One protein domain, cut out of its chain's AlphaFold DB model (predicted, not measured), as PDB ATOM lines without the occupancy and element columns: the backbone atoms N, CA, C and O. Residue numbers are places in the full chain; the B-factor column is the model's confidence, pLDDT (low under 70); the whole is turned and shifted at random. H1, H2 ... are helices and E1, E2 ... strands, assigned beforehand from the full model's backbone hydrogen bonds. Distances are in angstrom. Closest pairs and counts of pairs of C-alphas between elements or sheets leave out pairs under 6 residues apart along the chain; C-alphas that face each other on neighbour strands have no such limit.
ATOM      1  N   THR A  14     -27.746  16.006  26.534       67.12
ATOM      2  CA  THR A  14     -28.636  14.964  26.017       67.12
ATOM      3  C   THR A  14     -29.064  15.247  24.579       67.12
ATOM      4  O   THR A  14     -29.243  14.310  23.802       67.12
ATOM      5  N   ASP A  15     -29.128  16.523  24.185       73.25
ATOM      6  CA  ASP A  15     -29.483  16.967  22.833       73.25
ATOM      7  C   ASP A  15     -28.463  17.988  22.271       73.25
ATOM      8  O   ASP A  15     -27.907  18.815  22.994       73.25
ATOM      9  N   LEU A  16     -28.231  17.960  20.950       66.88
ATOM     10  CA  LEU A  16     -27.451  18.987  20.241       66.88
ATOM     11  C   LEU A  16     -28.057  20.374  20.392       66.88
ATOM     12  O   LEU A  16     -27.311  21.332  20.525       66.88
ATOM     13  N   ARG A  17     -29.384  20.495  20.406       73.38
ATOM     14  CA  ARG A  17     -30.038  21.805  20.541       73.38
ATOM     15  C   ARG A  17     -29.750  22.441  21.901       73.38
ATOM     16  O   ARG A  17     -29.670  23.662  22.016       73.38
ATOM     17  N   GLU A  18     -29.589  21.623  22.940       76.50
ATOM     18  CA  GLU A  18     -29.172  22.086  24.269       76.50
ATOM     19  C   GLU A  18     -27.722  22.558  24.252       76.50
ATOM     20  O   GLU A  18     -27.421  23.620  24.796       76.50
ATOM     21  N   LEU A  19     -26.851  21.801  23.578       70.88
ATOM     22  CA  LEU A  19     -25.462  22.185  23.365       70.88
ATOM     23  C   LEU A  19     -25.359  23.508  22.596       70.88
ATOM     24  O   LEU A  19     -24.670  24.415  23.048       70.88
ATOM     25  N   GLU A  20     -26.084  23.653  21.487       70.44
ATOM     26  CA  GLU A  20     -26.130  24.873  20.673       70.44
ATOM     27  C   GLU A  20     -26.578  26.072  21.512       70.44
ATOM     28  O   GLU A  20     -25.865  27.070  21.598       70.44
ATOM     29  N   LYS A  21     -27.703  25.949  22.232       74.69
ATOM     30  CA  LYS A  21     -28.189  27.004  23.137       74.69
ATOM     31  C   LYS A  21     -27.162  27.366  24.209       74.69
ATOM     32  O   LYS A  21     -27.074  28.533  24.592       74.69
ATOM     33  N   HIS A  22     -26.422  26.390  24.730       70.38
ATOM     34  CA  HIS A  22     -25.411  26.628  25.753       70.38
ATOM     35  C   HIS A  22     -24.172  27.330  25.180       70.38
ATOM     36  O   HIS A  22     -23.734  28.332  25.740       70.38
ATOM     37  N   ILE A  23     -23.659  26.869  24.035       67.38
ATOM     38  CA  ILE A  23     -22.523  27.486  23.335       67.38
ATOM     39  C   ILE A  23     -22.861  28.923  22.937       67.38
ATOM     40  O   ILE A  23     -22.082  29.823  23.239       67.38
ATOM     41  N   ASP A  34     -13.946  26.647  29.013       61.81
ATOM     42  CA  ASP A  34     -13.452  25.533  29.827       61.81
ATOM     43  C   ASP A  34     -14.551  24.835  30.647       61.81
ATOM     44  O   ASP A  34     -14.371  23.694  31.067       61.81
ATOM     45  N   SER A  35     -15.700  25.485  30.865       64.88
ATOM     46  CA  SER A  35     -16.883  24.879  31.493       64.88
ATOM     47  C   SER A  35     -17.579  23.827  30.621       64.88
ATOM     48  O   SER A  35     -18.270  22.974  31.172       64.88
ATOM     49  N   LEU A  36     -17.387  23.861  29.297       70.75
ATOM     50  CA  LEU A  36     -17.973  22.891  28.364       70.75
ATOM     51  C   LEU A  36     -17.268  21.534  28.406       70.75
ATOM     52  O   LEU A  36     -17.845  20.523  28.007       70.75
ATOM     53  N   PHE A  37     -16.006  21.508  28.836       82.62
ATOM     54  CA  PHE A  37     -15.204  20.297  28.779       82.62
ATOM     55  C   PHE A  37     -15.434  19.421  30.009       82.62
ATOM     56  O   PHE A  37     -15.402  19.855  31.162       82.62
ATOM     57  N   TYR A  38     -15.630  18.141  29.733       86.62
ATOM     58  CA  TYR A  38     -15.700  17.088  30.720       86.62
ATOM     59  C   TYR A  38     -14.370  16.964  31.466       86.62
ATOM     60  O   TYR A  38     -13.300  16.849  30.868       86.62
ATOM     61  N   VAL A  39     -14.447  16.950  32.796       88.62
ATOM     62  CA  VAL A  39     -13.295  16.719  33.668       88.62
ATOM     63  C   VAL A  39     -13.395  15.318  34.244       88.62
ATOM     64  O   VAL A  39     -14.176  15.061  35.162       88.62
ATOM     65  N   HIS A  40     -12.602  14.395  33.710       92.81
ATOM     66  CA  HIS A  40     -12.513  13.062  34.286       92.81
ATOM     67  C   HIS A  40     -11.658  13.090  35.556       92.81
ATOM     68  O   HIS A  40     -10.573  13.676  35.570       92.81
ATOM     69  N   ARG A  41     -12.144  12.446  36.617       94.25
ATOM     70  CA  ARG A  41     -11.435  12.330  37.892       94.25
ATOM     71  C   ARG A  41     -10.935  10.907  38.055       94.25
ATOM     72  O   ARG A  41     -11.705   9.970  37.886       94.25
ATOM     73  N   GLU A 120      -4.104  14.772  25.049       79.38
ATOM     74  CA  GLU A 120      -5.525  15.134  24.999       79.38
ATOM     75  C   GLU A 120      -5.951  15.946  26.217       79.38
ATOM     76  O   GLU A 120      -6.265  15.412  27.278       79.38
ATOM     77  N   MET A 121      -5.980  17.265  26.052       76.12
ATOM     78  CA  MET A 121      -6.255  18.201  27.146       76.12
ATOM     79  C   MET A 121      -7.749  18.470  27.365       76.12
ATOM     80  O   MET A 121      -8.144  18.935  28.444       76.12
ATOM     81  N   LYS A 122      -8.566  18.241  26.331       86.31
ATOM     82  CA  LYS A 122      -9.977  18.626  26.271       86.31
ATOM     83  C   LYS A 122     -10.830  17.400  25.980       86.31
ATOM     84  O   LYS A 122     -10.687  16.782  24.930       86.31
ATOM     85  N   LEU A 123     -11.719  17.069  26.911       89.56
ATOM     86  CA  LEU A 123     -12.676  15.978  26.766       89.56
ATOM     87  C   LEU A 123     -14.079  16.563  26.664       89.56
ATOM     88  O   LEU A 123     -14.407  17.494  27.390       89.56
ATOM     89  N   PHE A 124     -14.926  16.014  25.807       88.88
ATOM     90  CA  PHE A 124     -16.320  16.429  25.682       88.88
ATOM     91  C   PHE A 124     -17.228  15.215  25.819       88.88
ATOM     92  O   PHE A 124     -17.035  14.231  25.113       88.88
ATOM     93  N   LYS A 125     -18.188  15.258  26.747       88.94
ATOM     94  CA  LYS A 125     -19.036  14.113  27.098       88.94
ATOM     95  C   LYS A 125     -20.470  14.358  26.645       88.94
ATOM     96  O   LYS A 125     -21.066  15.367  27.017       88.94
ATOM     97  N   ILE A 126     -21.036  13.418  25.897       87.25
ATOM     98  CA  ILE A 126     -22.426  13.469  25.431       87.25
ATOM     99  C   ILE A 126     -23.116  12.120  25.610       87.25
ATOM    100  O   ILE A 126     -22.462  11.077  25.647       87.25
ATOM    101  N   SER A 127     -24.443  12.148  25.683       85.56
ATOM    102  CA  SER A 127     -25.257  10.940  25.542       85.56
ATOM    103  C   SER A 127     -25.518  10.648  24.059       85.56
ATOM    104  O   SER A 127     -25.776  11.564  23.269       85.56
ATOM    105  N   PHE A 128     -25.441   9.381  23.660       84.62
ATOM    106  CA  PHE A 128     -25.734   8.921  22.305       84.62
ATOM    107  C   PHE A 128     -26.363   7.527  22.345       84.62
ATOM    108  O   PHE A 128     -25.687   6.571  22.705       84.62
ATOM    109  N   LYS A 129     -27.641   7.411  21.953       82.94
ATOM    110  CA  LYS A 129     -28.387   6.134  21.907       82.94
ATOM    111  C   LYS A 129     -28.188   5.275  23.169       82.94
ATOM    112  O   LYS A 129     -27.770   4.124  23.091       82.94
ATOM    113  N   ASP A 130     -28.436   5.877  24.329       83.38
ATOM    114  CA  ASP A 130     -28.301   5.254  25.656       83.38
ATOM    115  C   ASP A 130     -26.874   4.841  26.055       83.38
ATOM    116  O   ASP A 130     -26.680   4.162  27.066       83.38
ATOM    117  N   GLU A 131     -25.864   5.253  25.291       85.94
ATOM    118  CA  GLU A 131     -24.448   5.120  25.619       85.94
ATOM    119  C   GLU A 131     -23.832   6.486  25.919       85.94
ATOM    120  O   GLU A 131     -24.327   7.539  25.510       85.94
ATOM    121  N   ILE A 132     -22.714   6.465  26.640       88.44
ATOM    122  CA  ILE A 132     -21.910   7.662  26.842       88.44
ATOM    123  C   ILE A 132     -20.843   7.694  25.754       88.44
ATOM    124  O   ILE A 132     -20.081   6.744  25.573       88.44
ATOM    125  N   LEU A 133     -20.760   8.833  25.078       90.25
ATOM    126  CA  LEU A 133     -19.690   9.154  24.155       90.25
ATOM    127  C   LEU A 133     -18.790  10.217  24.782       90.25
ATOM    128  O   LEU A 133     -19.271  11.253  25.247       90.25
ATOM    129  N   ILE A 134     -17.483   9.982  24.761       92.50
ATOM    130  CA  ILE A 134     -16.481  10.984  25.122       92.50
ATOM    131  C   ILE A 134     -15.612  11.254  23.898       92.50
ATOM    132  O   ILE A 134     -15.110  10.330  23.265       92.50
ATOM    133  N   LEU A 135     -15.444  12.528  23.567       91.94
ATOM    134  CA  LEU A 135     -14.588  13.004  22.488       91.94
ATOM    135  C   LEU A 135     -13.339  13.638  23.096       91.94
ATOM    136  O   LEU A 135     -13.448  14.578  23.882       91.94
ATOM    137  N   GLY A 136     -12.171  13.100  22.756       91.56
ATOM    138  CA  GLY A 136     -10.865  13.636  23.117       91.56
ATOM    139  C   GLY A 136     -10.318  14.512  22.001       91.56
ATOM    140  O   GLY A 136     -10.207  14.070  20.857       91.56
ATOM    141  N   PHE A 137      -9.991  15.757  22.344       85.62
ATOM    142  CA  PHE A 137      -9.442  16.741  21.422       85.62
ATOM    143  C   PHE A 137      -8.011  17.103  21.812       85.62
ATOM    144  O   PHE A 137      -7.722  17.487  22.954       85.62
ATOM    145  N   THR A 138      -7.136  17.066  20.817       77.75
ATOM    146  CA  THR A 138      -5.848  17.760  20.794       77.75
ATOM    147  C   THR A 138      -5.980  19.015  19.937       77.75
ATOM    148  O   THR A 138      -6.825  19.084  19.050       77.75
ATOM    149  N   ASN A 139      -5.215  20.064  20.239       66.62
ATOM    150  CA  ASN A 139      -5.259  21.305  19.463       66.62
ATOM    151  C   ASN A 139      -3.930  21.510  18.718       66.62
ATOM    152  O   ASN A 139      -2.901  21.509  19.399       66.62
ATOM    153  N   PRO A 140      -3.931  21.758  17.395       64.19
ATOM    154  CA  PRO A 140      -4.993  21.462  16.426       64.19
ATOM    155  C   PRO A 140      -4.983  19.968  16.090       64.19
ATOM    156  O   PRO A 140      -3.915  19.386  15.906       64.19
ATOM    157  N   ALA A 141      -6.145  19.328  16.004       67.06
ATOM    158  CA  ALA A 141      -6.187  17.925  15.618       67.06
ATOM    159  C   ALA A 141      -7.268  17.650  14.596       67.06
ATOM    160  O   ALA A 141      -8.461  17.780  14.857       67.06
ATOM    161  N   GLU A 142      -6.811  17.202  13.432       83.38
ATOM    162  CA  GLU A 142      -7.659  16.570  12.428       83.38
ATOM    163  C   GLU A 142      -8.264  15.275  12.969       83.38
ATOM    164  O   GLU A 142      -9.356  14.891  12.567       83.38
ATOM    165  N   TRP A 143      -7.575  14.616  13.903       88.81
ATOM    166  CA  TRP A 143      -8.002  13.373  14.524       88.81
ATOM    167  C   TRP A 143      -8.604  13.607  15.903       88.81
ATOM    168  O   TRP A 143      -7.980  14.195  16.780       88.81
ATOM    169  N   ILE A 144      -9.794  13.057  16.113       90.94
ATOM    170  CA  ILE A 144     -10.489  13.054  17.398       90.94
ATOM    171  C   ILE A 144     -10.535  11.628  17.907       90.94
ATOM    172  O   ILE A 144     -10.981  10.727  17.190       90.94
ATOM    173  N   ASN A 145     -10.108  11.418  19.151       93.25
ATOM    174  CA  ASN A 145     -10.328  10.136  19.799       93.25
ATOM    175  C   ASN A 145     -11.759  10.057  20.319       93.25
ATOM    176  O   ASN A 145     -12.283  10.973  20.945       93.25
ATOM    177  N   VAL A 146     -12.396   8.934  20.033       93.38
ATOM    178  CA  VAL A 146     -13.800   8.686  20.318       93.38
ATOM    179  C   VAL A 146     -13.871   7.498  21.258       93.38
ATOM    180  O   VAL A 146     -13.540   6.375  20.877       93.38
ATOM    181  N   PHE A 147     -14.290   7.748  22.493       94.00
ATOM    182  CA  PHE A 147     -14.477   6.726  23.511       94.00
ATOM    183  C   PHE A 147     -15.970   6.441  23.648       94.00
ATOM    184  O   PHE A 147     -16.750   7.352  23.921       94.00
ATOM    185  N   THR A 148     -16.366   5.188  23.458       92.75
ATOM    186  CA  THR A 148     -17.754   4.740  23.636       92.75
ATOM    187  C   THR A 148     -17.793   3.484  24.495       92.75
ATOM    188  O   THR A 148     -16.948   2.593  24.353       92.75
ATOM    189  N   GLY A 149     -18.766   3.419  25.397       87.81
ATOM    190  CA  GLY A 149     -19.064   2.233  26.179       87.81
ATOM    191  C   GLY A 149     -19.956   2.527  27.380       87.81
ATOM    192  O   GLY A 149     -20.296   3.674  27.674       87.81
ATOM    193  N   LYS A 150     -20.320   1.453  28.085       81.31
ATOM    194  CA  LYS A 150     -20.964   1.503  29.407       81.31
ATOM    195  C   LYS A 150     -19.965   1.046  30.469       81.31
ATOM    196  O   LYS A 150     -19.394   1.863  31.184       81.31
ATOM    197  N   GLU A 151     -19.671  -0.252  30.482       79.88
ATOM    198  CA  GLU A 151     -18.714  -0.880  31.409       79.88
ATOM    199  C   GLU A 151     -17.377  -1.200  30.731       79.88
ATOM    200  O   GLU A 151     -16.294  -1.020  31.298       79.88
ATOM    201  N   LYS A 152     -17.447  -1.633  29.469       85.94
ATOM    202  CA  LYS A 152     -16.287  -1.868  28.616       85.94
ATOM    203  C   LYS A 152     -16.197  -0.765  27.576       85.94
ATOM    204  O   LYS A 152     -17.009  -0.694  26.656       85.94
ATOM    205  N   TRP A 153     -15.204   0.093  27.751       92.88
ATOM    206  CA  TRP A 153     -14.966   1.226  26.874       92.88
ATOM    207  C   TRP A 153     -14.075   0.836  25.699       92.88
ATOM    208  O   TRP A 153     -13.088   0.116  25.855       92.88
ATOM    209  N   ASN A 154     -14.427   1.332  24.518       91.62
ATOM    210  CA  ASN A 154     -13.673   1.168  23.285       91.62
ATOM    211  C   ASN A 154     -13.167   2.528  22.816       91.62
ATOM    212  O   ASN A 154     -13.869   3.531  22.944       91.62
ATOM    213  N   LYS A 155     -11.966   2.538  22.237       93.25
ATOM    214  CA  LYS A 155     -11.358   3.720  21.630       93.25
ATOM    215  C   LYS A 155     -11.353   3.576  20.112       93.25
ATOM    216  O   LYS A 155     -10.826   2.600  19.582       93.25
ATOM    217  N   TYR A 156     -11.870   4.592  19.444       93.94
ATOM    218  CA  TYR A 156     -11.769   4.801  18.006       93.94
ATOM    219  C   TYR A 156     -11.098   6.148  17.741       93.94
ATOM    220  O   TYR A 156     -10.952   6.967  18.650       93.94
ATOM    221  N   SER A 157     -10.716   6.391  16.493       93.00
ATOM    222  CA  SER A 157     -10.193   7.686  16.063       93.00
ATOM    223  C   SER A 157     -10.873   8.085  14.760       93.00
ATOM    224  O   SER A 157     -10.978   7.268  13.842       93.00
ATOM    225  N   PHE A 158     -11.352   9.321  14.692       93.75
ATOM    226  CA  PHE A 158     -12.066   9.866  13.542       93.75
ATOM    227  C   PHE A 158     -11.337  11.096  13.010       93.75
ATOM    228  O   PHE A 158     -11.042  12.005  13.782       93.75
ATOM    229  N   ASN A 159     -11.052  11.121  11.708       92.81
ATOM    230  CA  ASN A 159     -10.500  12.286  11.034       92.81
ATOM    231  C   ASN A 159     -11.645  13.201  10.579       92.81
ATOM    232  O   ASN A 159     -12.496  12.789   9.790       92.81
ATOM    233  N   VAL A 160     -11.662  14.433  11.078       90.81
ATOM    234  CA  VAL A 160     -12.689  15.445  10.805       90.81
ATOM    235  C   VAL A 160     -12.594  15.963   9.368       90.81
ATOM    236  O   VAL A 160     -13.626  16.146   8.723       90.81
ATOM    237  N   THR A 161     -11.377  16.159   8.857       90.19
ATOM    238  CA  THR A 161     -11.100  16.699   7.516       90.19
ATOM    239  C   THR A 161     -11.441  15.678   6.428       90.19
ATOM    240  O   THR A 161     -12.256  15.941   5.546       90.19
ATOM    241  N   GLU A 162     -10.872  14.478   6.532       92.38
ATOM    242  CA  GLU A 162     -11.040  13.367   5.586       92.38
ATOM    243  C   GLU A 162     -12.350  12.590   5.810       92.38
ATOM    244  O   GLU A 162     -12.704  11.720   5.017       92.38
ATOM    245  N   LYS A 163     -13.074  12.886   6.898       93.56
ATOM    246  CA  LYS A 163     -14.358  12.269   7.278       93.56
ATOM    247  C   LYS A 163     -14.300  10.740   7.350       93.56
ATOM    248  O   LYS A 163     -15.261  10.056   6.991       93.56
ATOM    249  N   ARG A 164     -13.186  10.192   7.842       93.75
ATOM    250  CA  ARG A 164     -12.951   8.742   7.909       93.75
ATOM    251  C   ARG A 164     -12.522   8.267   9.288       93.75
ATOM    252  O   ARG A 164     -11.965   9.014  10.085       93.75
ATOM    253  N   TRP A 165     -12.740   6.984   9.541       94.62
ATOM    254  CA  TRP A 165     -12.262   6.311  10.744       94.62
ATOM    255  C   TRP A 165     -10.857   5.743  10.532       94.62
ATOM    256  O   TRP A 165     -10.496   5.322   9.430       94.62
ATOM    257  N   ALA A 166     -10.051   5.730  11.592       92.38
ATOM    258  CA  ALA A 166      -8.706   5.174  11.547       92.38
ATOM    259  C   ALA A 166      -8.734   3.650  11.366       92.38
ATOM    260  O   ALA A 166      -9.581   2.954  11.931       92.38
ATOM    261  N   TYR A 167      -7.759   3.127  10.616       88.81
ATOM    262  CA  TYR A 167      -7.498   1.689  10.461       88.81
ATOM    263  C   TYR A 167      -8.710   0.841  10.035       88.81
ATOM    264  O   TYR A 167      -8.772  -0.338  10.379       88.81
ATOM    265  N   ASN A 168      -9.691   1.427   9.338       83.75
ATOM    266  CA  ASN A 168     -10.955   0.769   8.981       83.75
ATOM    267  C   ASN A 168     -11.679   0.129  10.187       83.75
ATOM    268  O   ASN A 168     -12.401  -0.856  10.039       83.75
ATOM    269  N   LYS A 169     -11.478   0.674  11.396       88.69
ATOM    270  CA  LYS A 169     -12.184   0.261  12.611       88.69
ATOM    271  C   LYS A 169     -13.317   1.233  12.890       88.69
ATOM    272  O   LYS A 169     -13.082   2.404  13.181       88.69
ATOM    273  N   PHE A 170     -14.540   0.724  12.837       91.62
ATOM    274  CA  PHE A 170     -15.752   1.527  12.932       91.62
ATOM    275  C   PHE A 170     -16.519   1.197  14.216       91.62
ATOM    276  O   PHE A 170     -16.659   0.017  14.548       91.62
ATOM    277  N   PRO A 171     -17.045   2.201  14.934       90.69
ATOM    278  CA  PRO A 171     -18.001   1.953  16.000       90.69
ATOM    279  C   PRO A 171     -19.353   1.513  15.428       90.69
ATOM    280  O   PRO A 171     -19.668   1.737  14.255       90.69
ATOM    281  N   LYS A 172     -20.198   0.937  16.286       89.12
ATOM    282  CA  LYS A 172     -21.616   0.760  15.963       89.12
ATOM    283  C   LYS A 172     -22.216   2.123  15.599       89.12
ATOM    284  O   LYS A 172     -21.866   3.136  16.196       89.12
ATOM    285  N   ASP A 173     -23.085   2.151  14.589       90.31
ATOM    286  CA  ASP A 173     -23.693   3.384  14.070       90.31
ATOM    287  C   ASP A 173     -22.692   4.433  13.542       90.31
ATOM    288  O   ASP A 173     -22.992   5.630  13.539       90.31
ATOM    289  N   ALA A 174     -21.523   4.002  13.045       91.94
ATOM    290  CA  ALA A 174     -20.442   4.876  12.578       91.94
ATOM    291  C   ALA A 174     -20.898   6.052  11.704       91.94
ATOM    292  O   ALA A 174     -20.452   7.170  11.926       91.94
ATOM    293  N   LYS A 175     -21.818   5.840  10.754       91.50
ATOM    294  CA  LYS A 175     -22.340   6.912   9.886       91.50
ATOM    295  C   LYS A 175     -23.023   8.030  10.684       91.50
ATOM    296  O   LYS A 175     -22.747   9.208  10.463       91.50
ATOM    297  N   LEU A 176     -23.903   7.666  11.616       91.06
ATOM    298  CA  LEU A 176     -24.618   8.626  12.458       91.06
ATOM    299  C   LEU A 176     -23.663   9.300  13.448       91.06
ATOM    300  O   LEU A 176     -23.739  10.509  13.659       91.06
ATOM    301  N   LEU A 177     -22.737   8.526  14.017       91.00
ATOM    302  CA  LEU A 177     -21.741   9.039  14.945       91.00
ATOM    303  C   LEU A 177     -20.787  10.030  14.269       91.00
ATOM    304  O   LEU A 177     -20.530  11.094  14.821       91.00
ATOM    305  N   SER A 178     -20.330   9.742  13.048       93.38
ATOM    306  CA  SER A 178     -19.530  10.672  12.247       93.38
ATOM    307  C   SER A 178     -20.275  11.981  12.000       93.38
ATOM    308  O   SER A 178     -19.704  13.047  12.212       93.38
ATOM    309  N   ALA A 179     -21.559  11.930  11.621       90.75
ATOM    310  CA  ALA A 179     -22.364  13.140  11.434       90.75
ATOM    311  C   ALA A 179     -22.476  13.963  12.732       90.75
ATOM    312  O   ALA A 179     -22.329  15.186  12.714       90.75
ATOM    313  N   LYS A 180     -22.671  13.285  13.871       88.56
ATOM    314  CA  LYS A 180     -22.722  13.908  15.199       88.56
ATOM    315  C   LYS A 180     -21.391  14.562  15.580       88.56
ATOM    316  O   LYS A 180     -21.397  15.701  16.038       88.56
ATOM    317  N   ILE A 181     -20.269  13.874  15.365       90.25
ATOM    318  CA  ILE A 181     -18.922  14.400  15.627       90.25
ATOM    319  C   ILE A 181     -18.671  15.637  14.769       90.25
ATOM    320  O   ILE A 181     -18.340  16.679  15.318       90.25
ATOM    321  N   LEU A 182     -18.907  15.565  13.454       90.56
ATOM    322  CA  LEU A 182     -18.714  16.699  12.542       90.56
ATOM    323  C   LEU A 182     -19.529  17.930  12.965       90.56
ATOM    324  O   LEU A 182     -19.009  19.044  12.940       90.56
ATOM    325  N   SER A 183     -20.780  17.730  13.392       86.38
ATOM    326  CA  SER A 183     -21.618  18.803  13.936       86.38
ATOM    327  C   SER A 183     -20.987  19.437  15.179       86.38
ATOM    328  O   SER A 183     -20.852  20.653  15.231       86.38
ATOM    329  N   ILE A 184     -20.521  18.634  16.137       85.06
ATOM    330  CA  ILE A 184     -19.857  19.132  17.353       85.06
ATOM    331  C   ILE A 184     -18.558  19.873  17.015       85.06
ATOM    332  O   ILE A 184     -18.315  20.957  17.539       85.06
ATOM    333  N   CYS A 185     -17.735  19.324  16.120       84.56
ATOM    334  CA  CYS A 185     -16.483  19.940  15.684       84.56
ATOM    335  C   CYS A 185     -16.711  21.307  15.055       84.56
ATOM    336  O   CYS A 185     -15.971  22.235  15.359       84.56
ATOM    337  N   LYS A 186     -17.761  21.442  14.236       83.12
ATOM    338  CA  LYS A 186     -18.142  22.723  13.641       83.12
ATOM    339  C   LYS A 186     -18.391  23.801  14.698       83.12
ATOM    340  O   LYS A 186     -18.147  24.954  14.397       83.12
ATOM    341  N   TYR A 187     -18.861  23.440  15.894       75.12
ATOM    342  CA  TYR A 187     -19.139  24.394  16.974       75.12
ATOM    343  C   TYR A 187     -17.969  24.606  17.938       75.12
ATOM    344  O   TYR A 187     -17.836  25.682  18.512       75.12
ATOM    345  N   LEU A 188     -17.156  23.573  18.179       74.25
ATOM    346  CA  LEU A 188     -16.060  23.633  19.153       74.25
ATOM    347  C   LEU A 188     -14.734  24.121  18.557       74.25
ATOM    348  O   LEU A 188     -13.867  24.552  19.317       74.25
ATOM    349  N   LEU A 189     -14.556  23.995  17.238       69.75
ATOM    350  CA  LEU A 189     -13.330  24.366  16.520       69.75
ATOM    351  C   LEU A 189     -13.489  25.614  15.632       69.75
ATOM    352  O   LEU A 189     -12.496  26.050  15.055       69.75
ATOM    353  N   SER A 190     -14.704  26.162  15.511       61.88
ATOM    354  CA  SER A 190     -14.974  27.482  14.914       61.88
ATOM    355  C   SER A 190     -14.662  28.607  15.891       61.88
ATOM    356  O   SER A 190     -14.060  29.608  15.457       61.88
TER     357      SER A 190
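AT A GLANCE: This is residues 14 to 23, 34 to 41 and 120 to 190 of the 190 residues of an uncharacterized protein of Ignavibacteria bacterium GWB2_35_6b (UniProt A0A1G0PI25). A strongly twisted sheet of four antiparallel strands, E1 to E4, has the long helix H2 crossing one of its faces, in two layers. The short helix H1 lies off the sheet, close to H2, and the stretch of residues 160 to 173 loops from E4 back to H2, with residues 164 to 165 pairing beside the last residues of E4. The printed part has 89 residues, with two named helices and four named strands in the order H1, E1, E2, E3, E4, H2, and its class is mixed, helices and strands. The sheet runs E1, E2, E3, E4. The whole is compact and rounded, with a radius of gyration of the C-alphas of 12.3 A and spans of 34 by 30 by 26 A.

IN THESE COORDINATES: E1 is residues 122 to 128, 18.9 A from first to last C-alpha, and begins with C-alpha 122 at (-9.977, 18.626, 26.271). E2 is residues 131 to 137, 19.4 A; E3 is residues 143 to 149, 19.6 A; E4 is residues 154 to 159, 16.8 A. H2 is residues 174 to 188, 20.4 A, and ends with C-alpha 188 at (-16.060, 23.633, 19.153). H1 is residues 16 to 23, with C-alpha 16 at (-27.451, 18.987, 20.241).

HOW THE PARTS SIT: The strands form a meander, each strand the antiparallel neighbour of the one before, and E1 and E4 are its edge strands. In the hairpin of E1 and E2, N 126 and O 133 are 2.9 A apart, within hydrogen-bond range. In the hairpin of E2 and E3, N 136 and O 145 are 2.8 A apart, also within range. In the hairpin of E3 and E4, N 146 and O 156 are within range at 2.8 A. H2 is on the sheet at a height over the sheet of 7.4 A. It lies over E3 and only just over E2, where 3 of its C-alphas fall. On the local plane its line and that of E3 stand at 64 degrees, and it runs across the strands. The closest C-alphas of E4 and H2 are those of Phe 158 and Ser 178, 7.6 A apart. H1 is not on the sheet. H1 and H2 are close but not clearly touching, their closest C-alphas, those of Ile 23 and Tyr 187, being 7.8 A apart; they run the same way at a shallow tilt of 16 degrees. In H1 and H2 every O i to N i+4 pair is within hydrogen-bond range.

THE WHOLE: The C-alphas farthest apart, those of Lys 21 and Tyr 167, are 35.1 A apart. Residues 24 to 33 are not printed, with 11.3 A from C-alpha 23 to C-alpha 34, and residues 42 to 119 are not printed, with 14.5 A from C-alpha 41 to C-alpha 120. The link from E4 to H2 is long, 14 residues. The mean pLDDT of the printed part is 84.5; residues 14, 16, 23, 34 to 35, 139 to 141 and 189 to 190 are under 70.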